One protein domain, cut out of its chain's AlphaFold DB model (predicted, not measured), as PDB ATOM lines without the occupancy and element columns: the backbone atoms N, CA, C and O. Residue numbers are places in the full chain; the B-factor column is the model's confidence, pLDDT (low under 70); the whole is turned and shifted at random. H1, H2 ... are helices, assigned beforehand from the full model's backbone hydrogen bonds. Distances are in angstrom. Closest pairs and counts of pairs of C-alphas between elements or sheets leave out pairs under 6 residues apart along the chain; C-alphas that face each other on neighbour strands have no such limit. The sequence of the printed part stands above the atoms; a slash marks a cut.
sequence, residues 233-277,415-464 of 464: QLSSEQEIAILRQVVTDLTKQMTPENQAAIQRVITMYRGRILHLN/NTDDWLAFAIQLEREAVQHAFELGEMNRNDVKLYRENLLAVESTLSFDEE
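Overview. This is residues 233 to 277 and 415 to 464 of the 464 residues of the protein "Sodium:proton antiporter" of Vagococcus silagei (UniProt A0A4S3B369). Two helical hairpins, H1 with H2 and H3 with H4, pack so that H3 crosses the first pair, while H4 packs on H3 alone. The 95 printed residues have four named helices, in the order H1, H2, H3, H4, and no named strand: all helix. The whole is compact, with a radius of gyration of the C-alphas of 13.4 A and spans of 39 by 30 by 23 A.

Arrangement. H1, residues 236 to 252, and H2, residues 259 to 276, touch at a shallow tilt of 10 degrees, opposite ways; their closest C-alphas, Ile 240 and Ile 273, are 5.7 A apart. H3, residues 416 to 436, is the hub. It touches H1 with residues 423 to 431 alone, at a steep tilt of 52 degrees; the closest C-alphas, Val 246 and Leu 426, are 6.0 A apart. H4, residues 442 to 459, touches H3 at 4 degrees, opposite ways, closest at the C-alphas of Val 431 and Val 445, 6.8 A. In the four helices every O i to N i+4 pair is within hydrogen-bond range.

Along the chain. H1 begins at C-alpha 236 (6.390, 16.363, 7.484) and H4 ends at C-alpha 459 (-15.467, 20.342, 9.258). H3 is 30.2 A long.

Size, cuts and confidence. Residues 278 to 414 are not printed; C-alphas 277 and 415 are 29.3 A apart. Confidence is under 70 in 19 residues, among them 453 to 464.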
ATOM      1  N   GLN A 233       6.627  16.952  15.440       46.78
ATOM      2  CA  GLN A 233       5.699  16.902  14.338       46.78
ATOM      3  C   GLN A 233       6.195  15.682  13.586       46.78
ATOM      4  O   GLN A 233       7.418  15.583  13.393       46.78
ATOM      5  N   LEU A 234       5.302  14.740  13.268       54.75
ATOM      6  CA  LEU A 234       5.639  13.699  12.304       54.75
ATOM      7  C   LEU A 234       6.522  14.348  11.246       54.75
ATOM      8  O   LEU A 234       6.211  15.475  10.827       54.75
ATOM      9  N   SER A 235       7.651  13.716  10.910       60.81
ATOM     10  CA  SER A 235       8.498  14.203   9.824       60.81
ATOM     11  C   SER A 235       7.542  14.594   8.712       60.81
ATOM     12  O   SER A 235       6.729  13.761   8.322       60.81
ATOM     13  N   SER A 236       7.492  15.873   8.326       66.00
ATOM     14  CA  SER A 236       6.390  16.363   7.484       66.00
ATOM     15  C   SER A 236       6.278  15.538   6.196       66.00
ATOM     16  O   SER A 236       5.192  15.353   5.673       66.00
ATOM     17  N   GLU A 237       7.386  14.918   5.794       74.19
ATOM     18  CA  GLU A 237       7.509  13.840   4.815       74.19
ATOM     19  C   GLU A 237       6.606  12.611   5.050       74.19
ATOM     20  O   GLU A 237       5.930  12.191   4.118       74.19
ATOM     21  N   GLN A 238       6.551  12.042   6.260       75.75
ATOM     22  CA  GLN A 238       5.686  10.903   6.604       75.75
ATOM     23  C   GLN A 238       4.204  11.281   6.529       75.75
ATOM     24  O   GLN A 238       3.401  10.542   5.967       75.75
ATOM     25  N   GLU A 239       3.834  12.458   7.044       78.38
ATOM     26  CA  GLU A 239       2.457  12.952   6.928       78.38
ATOM     27  C   GLU A 239       2.088  13.198   5.457       78.38
ATOM     28  O   GLU A 239       1.014  12.797   5.017       78.38
ATOM     29  N   ILE A 240       2.996  13.775   4.666       83.38
ATOM     30  CA  ILE A 240       2.813  13.945   3.219       83.38
ATOM     31  C   ILE A 240       2.657  12.589   2.518       83.38
ATOM     32  O   ILE A 240       1.789  12.464   1.657       83.38
ATOM     33  N   ALA A 241       3.447  11.571   2.876       85.88
ATOM     34  CA  ALA A 241       3.346  10.231   2.298       85.88
ATOM     35  C   ALA A 241       1.969   9.597   2.554       85.88
ATOM     36  O   ALA A 241       1.340   9.103   1.617       85.88
ATOM     37  N   ILE A 242       1.458   9.712   3.784       87.00
ATOM     38  CA  ILE A 242       0.110   9.256   4.152       87.00
ATOM     39  C   ILE A 242      -0.950   9.992   3.323       87.00
ATOM     40  O   ILE A 242      -1.805   9.365   2.704       87.00
ATOM     41  N   LEU A 243      -0.879  11.325   3.247       86.62
ATOM     42  CA  LEU A 243      -1.858  12.113   2.489       86.62
ATOM     43  C   LEU A 243      -1.800  11.820   0.981       86.62
ATOM     44  O   LEU A 243      -2.840  11.822   0.322       86.62
ATOM     45  N   ARG A 244      -0.614  11.543   0.423       88.94
ATOM     46  CA  ARG A 244      -0.450  11.097  -0.972       88.94
ATOM     47  C   ARG A 244      -1.156   9.769  -1.210       88.94
ATOM     48  O   ARG A 244      -1.891   9.664  -2.187       88.94
ATOM     49  N   GLN A 245      -0.983   8.805  -0.307       89.62
ATOM     50  CA  GLN A 245      -1.665   7.516  -0.384       89.62
ATOM     51  C   GLN A 245      -3.189   7.689  -0.353       89.62
ATOM     52  O   GLN A 245      -3.871   7.169  -1.234       89.62
ATOM     53  N   VAL A 246      -3.713   8.506   0.569       88.25
ATOM     54  CA  VAL A 246      -5.152   8.823   0.637       88.25
ATOM     55  C   VAL A 246      -5.645   9.432  -0.677       88.25
ATOM     56  O   VAL A 246      -6.675   9.019  -1.203       88.25
ATOM     57  N   VAL A 247      -4.902  10.378  -1.262       88.62
ATOM     58  CA  VAL A 247      -5.253  10.953  -2.571       88.62
ATOM     59  C   VAL A 247      -5.257   9.883  -3.664       88.62
ATOM     60  O   VAL A 247      -6.183   9.858  -4.471       88.62
ATOM     61  N   THR A 248      -4.267   8.988  -3.697       90.38
ATOM     62  CA  THR A 248      -4.225   7.875  -4.655       90.38
ATOM     63  C   THR A 248      -5.432   6.948  -4.493       90.38
ATOM     64  O   THR A 248      -6.067   6.590  -5.487       90.38
ATOM     65  N   ASP A 249      -5.813   6.605  -3.268       90.25
ATOM     66  CA  ASP A 249      -6.949   5.718  -3.016       90.25
ATOM     67  C   ASP A 249      -8.290   6.389  -3.338       90.25
ATOM     68  O   ASP A 249      -9.144   5.776  -3.980       90.25
ATOM     69  N   LEU A 250      -8.434   7.687  -3.055       88.00
ATOM     70  CA  LEU A 250      -9.571   8.487  -3.519       88.00
ATOM     71  C   LEU A 250      -9.645   8.547  -5.050       88.00
ATOM     72  O   LEU A 250     -10.732   8.453  -5.619       88.00
ATOM     73  N   THR A 251      -8.506   8.665  -5.746       87.44
ATOM     74  CA  THR A 251      -8.509   8.677  -7.216       87.44
ATOM     75  C   THR A 251      -8.964   7.349  -7.827       87.44
ATOM     76  O   THR A 251      -9.608   7.373  -8.875       87.44
ATOM     77  N   LYS A 252      -8.705   6.205  -7.174       90.44
ATOM     78  CA  LYS A 252      -9.172   4.881  -7.634       90.44
ATOM     79  C   LYS A 252     -10.693   4.732  -7.552       90.44
ATOM     80  O   LYS A 252     -11.268   4.004  -8.352       90.44
ATOM     81  N   GLN A 253     -11.334   5.430  -6.618       87.75
ATOM     82  CA  GLN A 253     -12.787   5.401  -6.412       87.75
ATOM     83  C   GLN A 253     -13.555   6.355  -7.350       87.75
ATOM     84  O   GLN A 253     -14.778   6.470  -7.257       87.75
ATOM     85  N   MET A 254     -12.872   7.073  -8.253       82.38
ATOM     86  CA  MET A 254     -13.523   8.049  -9.132       82.38
ATOM     87  C   MET A 254     -14.396   7.381 -10.203       82.38
ATOM     88  O   MET A 254     -13.897   6.767 -11.143       82.38
ATOM     89  N   THR A 255     -15.707   7.608 -10.114       84.06
ATOM     90  CA  THR A 255     -16.713   7.294 -11.144       84.06
ATOM     91  C   THR A 255     -17.246   8.591 -11.773       84.06
ATOM     92  O   THR A 255     -17.114   9.650 -11.154       84.06
ATOM     93  N   PRO A 256     -17.855   8.571 -12.980       77.44
ATOM     94  CA  PRO A 256     -18.423   9.778 -13.598       77.44
ATOM     95  C   PRO A 256     -19.492  10.462 -12.728       77.44
ATOM     96  O   PRO A 256     -19.590  11.684 -12.748       77.44
ATOM     97  N   GLU A 257     -20.227   9.699 -11.915       75.62
ATOM     98  CA  GLU A 257     -21.251  10.210 -10.991       75.62
ATOM     99  C   GLU A 257     -20.641  10.908  -9.760       75.62
ATOM    100  O   GLU A 257     -21.069  11.994  -9.381       75.62
ATOM    101  N   ASN A 258     -19.579  10.346  -9.166       79.62
ATOM    102  CA  ASN A 258     -18.975  10.863  -7.923       79.62
ATOM    103  C   ASN A 258     -17.750  11.759  -8.146       79.62
ATOM    104  O   ASN A 258     -17.141  12.265  -7.197       79.62
ATOM    105  N   GLN A 259     -17.383  11.999  -9.405       80.06
ATOM    106  CA  GLN A 259     -16.175  12.730  -9.768       80.06
ATOM    107  C   GLN A 259     -16.133  14.132  -9.141       80.06
ATOM    108  O   GLN A 259     -15.053  14.673  -8.906       80.06
ATOM    109  N   ALA A 260     -17.280  14.799  -8.966       74.38
ATOM    110  CA  ALA A 260     -17.357  16.157  -8.421       74.38
ATOM    111  C   ALA A 260     -17.004  16.222  -6.938       74.38
ATOM    112  O   ALA A 260     -16.115  16.991  -6.568       74.38
ATOM    113  N   ALA A 261     -17.647  15.379  -6.136       76.25
ATOM    114  CA  ALA A 261     -17.411  15.281  -4.704       76.25
ATOM    115  C   ALA A 261     -15.963  14.853  -4.410       76.25
ATOM    116  O   ALA A 261     -15.235  15.566  -3.720       76.25
ATOM    117  N   ILE A 262     -15.487  13.777  -5.047       82.56
ATOM    118  CA  ILE A 262     -14.127  13.260  -4.827       82.56
ATOM    119  C   ILE A 262     -13.056  14.296  -5.206       82.56
ATOM    120  O   ILE A 262     -12.081  14.480  -4.480       82.56
ATOM    121  N   GLN A 263     -13.229  15.043  -6.303       79.25
ATOM    122  CA  GLN A 263     -12.260  16.081  -6.682       79.25
ATOM    123  C   GLN A 263     -12.198  17.251  -5.690       79.25
ATOM    124  O   GLN A 263     -11.120  17.833  -5.519       79.25
ATOM    125  N   ARG A 264     -13.307  17.601  -5.022       76.62
ATOM    126  CA  ARG A 264     -13.310  18.616  -3.952       76.62
ATOM    127  C   ARG A 264     -12.460  18.143  -2.774       76.62
ATOM    128  O   ARG A 264     -11.552  18.869  -2.364       76.62
ATOM    129  N   VAL A 265     -12.672  16.904  -2.327       80.56
ATOM    130  CA  VAL A 265     -11.897  16.280  -1.242       80.56
ATOM    131  C   VAL A 265     -10.414  16.179  -1.619       80.56
ATOM    132  O   VAL A 265      -9.555  16.667  -0.889       80.56
ATOM    133  N   ILE A 266     -10.087  15.688  -2.820       83.38
ATOM    134  CA  ILE A 266      -8.699  15.641  -3.317       83.38
ATOM    135  C   ILE A 266      -8.051  17.033  -3.317       83.38
ATOM    136  O   ILE A 266      -6.881  17.170  -2.962       83.38
ATOM    137  N   THR A 267      -8.785  18.084  -3.696       77.56
ATOM    138  CA  THR A 267      -8.255  19.459  -3.691       77.56
ATOM    139  C   THR A 267      -7.907  19.920  -2.277       77.56
ATOM    140  O   THR A 267      -6.884  20.581  -2.088       77.56
ATOM    141  N   MET A 268      -8.723  19.557  -1.284       77.94
ATOM    142  CA  MET A 268      -8.462  19.853   0.123       77.94
ATOM    143  C   MET A 268      -7.192  19.146   0.616       77.94
ATOM    144  O   MET A 268      -6.298  19.803   1.154       77.94
ATOM    145  N   TYR A 269      -7.059  17.845   0.344       81.31
ATOM    146  CA  TYR A 269      -5.880  17.056   0.719       81.31
ATOM    147  C   TYR A 269      -4.604  17.539   0.016       81.31
ATOM    148  O   TYR A 269      -3.576  17.735   0.665       81.31
ATOM    149  N   ARG A 270      -4.666  17.848  -1.287       82.25
ATOM    150  CA  ARG A 270      -3.545  18.468  -2.020       82.25
ATOM    151  C   ARG A 270      -3.158  19.826  -1.435       82.25
ATOM    152  O   ARG A 270      -1.976  20.127  -1.327       82.25
ATOM    153  N   GLY A 271      -4.133  20.631  -1.010       75.69
ATOM    154  CA  GLY A 271      -3.878  21.888  -0.305       75.69
ATOM    155  C   GLY A 271      -3.136  21.682   1.019       75.69
ATOM    156  O   GLY A 271      -2.191  22.413   1.308       75.69
ATOM    157  N   ARG A 272      -3.516  20.658   1.794       78.88
ATOM    158  CA  ARG A 272      -2.829  20.279   3.038       78.88
ATOM    159  C   ARG A 272      -1.388  19.831   2.768       78.88
ATOM    160  O   ARG A 272      -0.487  20.327   3.435       78.88
ATOM    161  N   ILE A 273      -1.154  19.007   1.743       81.31
ATOM    162  CA  ILE A 273       0.196  18.591   1.310       81.31
ATOM    163  C   ILE A 273       1.073  19.810   0.980       81.31
ATOM    164  O   ILE A 273       2.191  19.914   1.481       81.31
ATOM    165  N   LEU A 274       0.548  20.771   0.208       76.06
ATOM    166  CA  LEU A 274       1.276  21.997  -0.145       76.06
ATOM    167  C   LEU A 274       1.689  22.827   1.079       76.06
ATOM    168  O   LEU A 274       2.742  23.454   1.063       76.06
ATOM    169  N   HIS A 275       0.855  22.863   2.121       73.88
ATOM    170  CA  HIS A 275       1.142  23.599   3.355       73.88
ATOM    171  C   HIS A 275       2.077  22.855   4.313       73.88
ATOM    172  O   HIS A 275       2.745  23.497   5.120       73.88
ATOM    173  N   LEU A 276       2.098  21.523   4.249       75.38
ATOM    174  CA  LEU A 276       2.951  20.682   5.086       75.38
ATOM    175  C   LEU A 276       4.379  20.577   4.562       75.38
ATOM    176  O   LEU A 276       5.286  20.317   5.354       75.38
ATOM    177  N   ASN A 277       4.591  20.768   3.259       73.88
ATOM    178  CA  ASN A 277       5.935  20.798   2.706       73.88
ATOM    179  C   ASN A 277       6.672  22.032   3.240       73.88
ATOM    180  O   ASN A 277       6.224  23.146   3.006       73.88
ATOM    181  N   ASN A 415     -23.143  14.666  -1.396       64.81
ATOM    182  CA  ASN A 415     -22.183  13.546  -1.304       64.81
ATOM    183  C   ASN A 415     -20.766  13.966  -0.867       64.81
ATOM    184  O   ASN A 415     -19.905  13.106  -0.704       64.81
ATOM    185  N   THR A 416     -20.452  15.264  -0.746       70.06
ATOM    186  CA  THR A 416     -19.059  15.678  -0.458       70.06
ATOM    187  C   THR A 416     -18.635  15.272   0.956       70.06
ATOM    188  O   THR A 416     -17.494  14.846   1.136       70.06
ATOM    189  N   ASP A 417     -19.562  15.325   1.909       72.69
ATOM    190  CA  ASP A 417     -19.300  15.031   3.319       72.69
ATOM    191  C   ASP A 417     -19.104  13.529   3.553       72.69
ATOM    192  O   ASP A 417     -18.153  13.133   4.225       72.69
ATOM    193  N   ASP A 418     -19.882  12.682   2.874       79.56
ATOM    194  CA  ASP A 418     -19.691  11.226   2.875       79.56
ATOM    195  C   ASP A 418     -18.304  10.833   2.341       79.56
ATOM    196  O   ASP A 418     -17.589  10.021   2.935       79.56
ATOM    197  N   TRP A 419     -17.875  11.452   1.235       82.56
ATOM    198  CA  TRP A 419     -16.540  11.223   0.672       82.56
ATOM    199  C   TRP A 419     -15.423  11.797   1.546       82.56
ATOM    200  O   TRP A 419     -14.306  11.275   1.535       82.56
ATOM    201  N   LEU A 420     -15.702  12.854   2.307       80.38
ATOM    202  CA  LEU A 420     -14.768  13.418   3.269       80.38
ATOM    203  C   LEU A 420     -14.622  12.505   4.492       80.38
ATOM    204  O   LEU A 420     -13.496  12.230   4.903       80.38
ATOM    205  N   ALA A 421     -15.722  11.971   5.025       80.56
ATOM    206  CA  ALA A 421     -15.706  10.975   6.092       80.56
ATOM    207  C   ALA A 421     -14.954   9.709   5.652       80.56
ATOM    208  O   ALA A 421     -14.105   9.197   6.386       80.56
ATOM    209  N   PHE A 422     -15.184   9.262   4.413       85.56
ATOM    210  CA  PHE A 422     -14.432   8.168   3.807       85.56
ATOM    211  C   PHE A 422     -12.931   8.485   3.694       85.56
ATOM    212  O   PHE A 422     -12.098   7.653   4.048       85.56
ATOM    213  N   ALA A 423     -12.557   9.699   3.276       84.44
ATOM    214  CA  ALA A 423     -11.157  10.122   3.216       84.44
ATOM    215  C   ALA A 423     -10.485  10.163   4.598       84.44
ATOM    216  O   ALA A 423      -9.343   9.724   4.740       84.44
ATOM    217  N   ILE A 424     -11.202  10.623   5.626       84.19
ATOM    218  CA  ILE A 424     -10.733  10.592   7.016       84.19
ATOM    219  C   ILE A 424     -10.529   9.146   7.478       84.19
ATOM    220  O   ILE A 424      -9.557   8.848   8.176       84.19
ATOM    221  N   GLN A 425     -11.417   8.231   7.091       86.38
ATOM    222  CA  GLN A 425     -11.257   6.817   7.408       86.38
ATOM    223  C   GLN A 425     -10.024   6.214   6.720       86.38
ATOM    224  O   GLN A 425      -9.233   5.557   7.396       86.38
ATOM    225  N   LEU A 426      -9.792   6.519   5.439       88.06
ATOM    226  CA  LEU A 426      -8.562   6.135   4.736       88.06
ATOM    227  C   LEU A 426      -7.308   6.686   5.431       88.06
ATOM    228  O   LEU A 426      -6.310   5.984   5.564       88.06
ATOM    229  N   GLU A 427      -7.359   7.926   5.923       86.50
ATOM    230  CA  GLU A 427      -6.261   8.539   6.675       86.50
ATOM    231  C   GLU A 427      -5.991   7.782   7.991       86.50
ATOM    232  O   GLU A 427      -4.838   7.511   8.332       86.50
ATOM    233  N   ARG A 428      -7.043   7.358   8.709       85.19
ATOM    234  CA  ARG A 428      -6.924   6.533   9.928       85.19
ATOM    235  C   ARG A 428      -6.331   5.153   9.638       85.19
ATOM    236  O   ARG A 428      -5.487   4.692  10.408       85.19
ATOM    237  N   GLU A 429      -6.761   4.507   8.557       88.31
ATOM    238  CA  GLU A 429      -6.258   3.199   8.121       88.31
ATOM    239  C   GLU A 429      -4.783   3.279   7.706       88.31
ATOM    240  O   GLU A 429      -3.973   2.476   8.168       88.31
ATOM    241  N   ALA A 430      -4.399   4.301   6.938       86.75
ATOM    242  CA  ALA A 430      -3.013   4.526   6.536       86.75
ATOM    243  C   ALA A 430      -2.090   4.772   7.744       86.75
ATOM    244  O   ALA A 430      -0.988   4.227   7.813       86.75
ATOM    245  N   VAL A 431      -2.553   5.533   8.742       86.12
ATOM    246  CA  VAL A 431      -1.805   5.752   9.992       86.12
ATOM    247  C   VAL A 431      -1.645   4.461  10.792       86.12
ATOM    248  O   VAL A 431      -0.578   4.205  11.351       86.12
ATOM    249  N   GLN A 432      -2.700   3.649  10.864       85.12
ATOM    250  CA  GLN A 432      -2.672   2.367  11.562       85.12
ATOM    251  C   GLN A 432      -1.712   1.382  10.878       85.12
ATOM    252  O   GLN A 432      -0.896   0.759  11.551       85.12
ATOM    253  N   HIS A 433      -1.734   1.318   9.547       85.88
ATOM    254  CA  HIS A 433      -0.827   0.488   8.760       85.88
ATOM    255  C   HIS A 433       0.644   0.913   8.925       85.88
ATOM    256  O   HIS A 433       1.517   0.079   9.151       85.88
ATOM    257  N   ALA A 434       0.932   2.216   8.906       83.06
ATOM    258  CA  ALA A 434       2.283   2.729   9.147       83.06
ATOM    259  C   ALA A 434       2.782   2.473  10.587       83.06
ATOM    260  O   ALA A 434       3.983   2.313  10.818       83.06
ATOM    261  N   PHE A 435       1.880   2.380  11.571       83.75
ATOM    262  CA  PHE A 435       2.225   1.917  12.919       83.75
ATOM    263  C   PHE A 435       2.573   0.421  12.946       83.75
ATOM    264  O   PHE A 435       3.544   0.032  13.591       83.75
ATOM    265  N   GLU A 436       1.820  -0.411  12.225       85.56
ATOM    266  CA  GLU A 436       2.054  -1.861  12.130       85.56
ATOM    267  C   GLU A 436       3.375  -2.205  11.428       85.56
ATOM    268  O   GLU A 436       4.065  -3.134  11.844       85.56
ATOM    269  N   LEU A 437       3.775  -1.409  10.432       84.56
ATOM    270  CA  LEU A 437       5.078  -1.513   9.764       84.56
ATOM    271  C   LEU A 437       6.257  -0.993  10.610       84.56
ATOM    272  O   LEU A 437       7.412  -1.144  10.216       84.56
ATOM    273  N   GLY A 438       5.992  -0.386  11.772       79.44
ATOM    274  CA  GLY A 438       7.017   0.188  12.647       79.44
ATOM    275  C   GLY A 438       7.575   1.538  12.176       79.44
ATOM    276  O   GLY A 438       8.572   2.006  12.726       79.44
ATOM    277  N   GLU A 439       6.945   2.183  11.190       74.81
ATOM    278  CA  GLU A 439       7.354   3.493  10.660       74.81
ATOM    279  C   GLU A 439       6.941   4.659  11.578       74.81
ATOM    280  O   GLU A 439       7.541   5.739  11.529       74.81
ATOM    281  N   MET A 440       5.942   4.440  12.444       75.12
ATOM    282  CA  MET A 440       5.463   5.401  13.441       75.12
ATOM    283  C   MET A 440       5.502   4.851  14.864       75.12
ATOM    284  O   MET A 440       5.107   3.717  15.129       75.12
ATOM    285  N   ASN A 441       5.897   5.695  15.821       80.62
ATOM    286  CA  ASN A 441       5.811   5.355  17.236       80.62
ATOM    287  C   ASN A 441       4.388   5.599  17.773       80.62
ATOM    288  O   ASN A 441       3.638   6.434  17.268       80.62
ATOM    289  N   ARG A 442       4.020   4.940  18.877       77.81
ATOM    290  CA  ARG A 442       2.708   5.084  19.536       77.81
ATOM    291  C   ARG A 442       2.377   6.537  19.904       77.81
ATOM    292  O   ARG A 442       1.214   6.936  19.874       77.81
ATOM    293  N   ASN A 443       3.395   7.328  20.244       73.75
ATOM    294  CA  ASN A 443       3.242   8.756  20.530       73.75
ATOM    295  C   ASN A 443       2.930   9.574  19.268       73.75
ATOM    296  O   ASN A 443       2.118  10.495  19.340       73.75
ATOM    297  N   ASP A 444       3.519   9.211  18.129       69.62
ATOM    298  CA  ASP A 444       3.311   9.894  16.848       69.62
ATOM    299  C   ASP A 444       1.887   9.631  16.340       69.62
ATOM    300  O   ASP A 444       1.176  10.563  15.970       69.62
ATOM    301  N   VAL A 445       1.407   8.386  16.467       77.69
ATOM    302  CA  VAL A 445       0.011   8.007  16.175       77.69
ATOM    303  C   VAL A 445      -0.977   8.784  17.043       77.69
ATOM    304  O   VAL A 445      -2.003   9.253  16.551       77.69
ATOM    305  N   LYS A 446      -0.687   8.936  18.343       77.62
ATOM    306  CA  LYS A 446      -1.556   9.692  19.255       77.62
ATOM    307  C   LYS A 446      -1.661  11.157  18.826       77.62
ATOM    308  O   LYS A 446      -2.769  11.678  18.734       77.62
ATOM    309  N   LEU A 447      -0.528  11.791  18.527       70.06
ATOM    310  CA  LEU A 447      -0.474  13.190  18.103       70.06
ATOM    311  C   LEU A 447      -1.172  13.401  16.751       70.06
ATOM    312  O   LEU A 447      -1.906  14.371  16.580       70.06
ATOM    313  N   TYR A 448      -1.006  12.463  15.815       73.56
ATOM    314  CA  TYR A 448      -1.715  12.490  14.539       73.56
ATOM    315  C   TYR A 448      -3.232  12.400  14.727       73.56
ATOM    316  O   TYR A 448      -3.975  13.188  14.148       73.56
ATOM    317  N   ARG A 449      -3.702  11.472  15.571       74.75
ATOM    318  CA  ARG A 449      -5.134  11.318  15.867       74.75
ATOM    319  C   ARG A 449      -5.722  12.564  16.521       74.75
ATOM    320  O   ARG A 449      -6.828  12.946  16.168       74.75
ATOM    321  N   GLU A 450      -4.995  13.217  17.427       71.00
ATOM    322  CA  GLU A 450      -5.425  14.495  18.016       71.00
ATOM    323  C   GLU A 450      -5.560  15.599  16.950       71.00
ATOM    324  O   GLU A 450      -6.557  16.320  16.942       71.00
ATOM    325  N   ASN A 451      -4.613  15.691  16.007       69.62
ATOM    326  CA  ASN A 451      -4.694  16.640  14.890       69.62
ATOM    327  C   ASN A 451      -5.858  16.323  13.939       69.62
ATOM    328  O   ASN A 451      -6.570  17.232  13.519       69.62
ATOM    329  N   LEU A 452      -6.073  15.048  13.617       72.50
ATOM    330  CA  LEU A 452      -7.161  14.599  12.748       72.50
ATOM    331  C   LEU A 452      -8.530  14.864  13.389       72.50
ATOM    332  O   LEU A 452      -9.417  15.376  12.715       72.50
ATOM    333  N   LEU A 453      -8.680  14.629  14.696       69.19
ATOM    334  CA  LEU A 453      -9.891  14.986  15.447       69.19
ATOM    335  C   LEU A 453     -10.149  16.498  15.437       69.19
ATOM    336  O   LEU A 453     -11.298  16.929  15.350       69.19
ATOM    337  N   ALA A 454      -9.096  17.318  15.506       65.19
ATOM    338  CA  ALA A 454      -9.240  18.763  15.371       65.19
ATOM    339  C   ALA A 454      -9.755  19.144  13.972       65.19
ATOM    340  O   ALA A 454     -10.673  19.957  13.870       65.19
ATOM    341  N   VAL A 455      -9.230  18.522  12.911       62.59
ATOM    342  CA  VAL A 455      -9.686  18.733  11.525       62.59
ATOM    343  C   VAL A 455     -11.143  18.290  11.340       62.59
ATOM    344  O   VAL A 455     -11.948  19.053  10.815       62.59
ATOM    345  N   GLU A 456     -11.509  17.110  11.838       63.53
ATOM    346  CA  GLU A 456     -12.879  16.576  11.821       63.53
ATOM    347  C   GLU A 456     -13.850  17.514  12.547       63.53
ATOM    348  O   GLU A 456     -14.894  17.875  12.004       63.53
ATOM    349  N   SER A 457     -13.453  18.022  13.722       60.34
ATOM    350  CA  SER A 457     -14.267  18.986  14.463       60.34
ATOM    351  C   SER A 457     -14.492  20.273  13.676       60.34
ATOM    352  O   SER A 457     -15.617  20.753  13.632       60.34
ATOM    353  N   THR A 458     -13.473  20.807  12.989       53.91
ATOM    354  CA  THR A 458     -13.628  22.030  12.182       53.91
ATOM    355  C   THR A 458     -14.530  21.855  10.967       53.91
ATOM    356  O   THR A 458     -15.102  22.839  10.520       53.91
ATOM    357  N   LEU A 459     -14.670  20.633  10.451       49.44
ATOM    358  CA  LEU A 459     -15.467  20.342   9.258       49.44
ATOM    359  C   LEU A 459     -16.948  20.159   9.592       49.44
ATOM    360  O   LEU A 459     -17.788  20.683   8.874       49.44
ATOM    361  N   SER A 460     -17.260  19.556  10.744       44.47
ATOM    362  CA  SER A 460     -18.640  19.479  11.258       44.47
ATOM    363  C   SER A 460     -19.285  20.842  11.564       44.47
ATOM    364  O   SER A 460     -20.481  20.920  11.805       44.47
ATOM    365  N   PHE A 461     -18.503  21.930  11.575       36.66
ATOM    366  CA  PHE A 461     -19.005  23.290  11.803       36.66
ATOM    367  C   PHE A 461     -19.418  24.027  10.520       36.66
ATOM    368  O   PHE A 461     -20.078  25.054  10.638       36.66
ATOM    369  N   ASP A 462     -19.054  23.542   9.328       32.75
ATOM    370  CA  ASP A 462     -19.508  24.127   8.052       32.75
ATOM    371  C   ASP A 462     -20.894  23.571   7.614       32.75
ATOM    372  O   ASP A 462     -21.414  23.976   6.575       32.75
ATOM    373  N   GLU A 463     -21.496  22.666   8.408       31.69
ATOM    374  CA  GLU A 463     -22.820  22.039   8.197       31.69
ATOM    375  C   GLU A 463     -24.023  22.864   8.722       31.69
ATOM    376  O   GLU A 463     -25.171  22.487   8.477       31.69
ATOM    377  N   GLU A 464     -23.801  24.000   9.400       26.61
ATOM    378  CA  GLU A 464     -24.852  24.932   9.874       26.61
ATOM    379  C   GLU A 464     -24.661  26.347   9.311       26.61
ATOM    380  O   GLU A 464     -25.688  26.976   8.951       26.61
TER     381      GLU A 464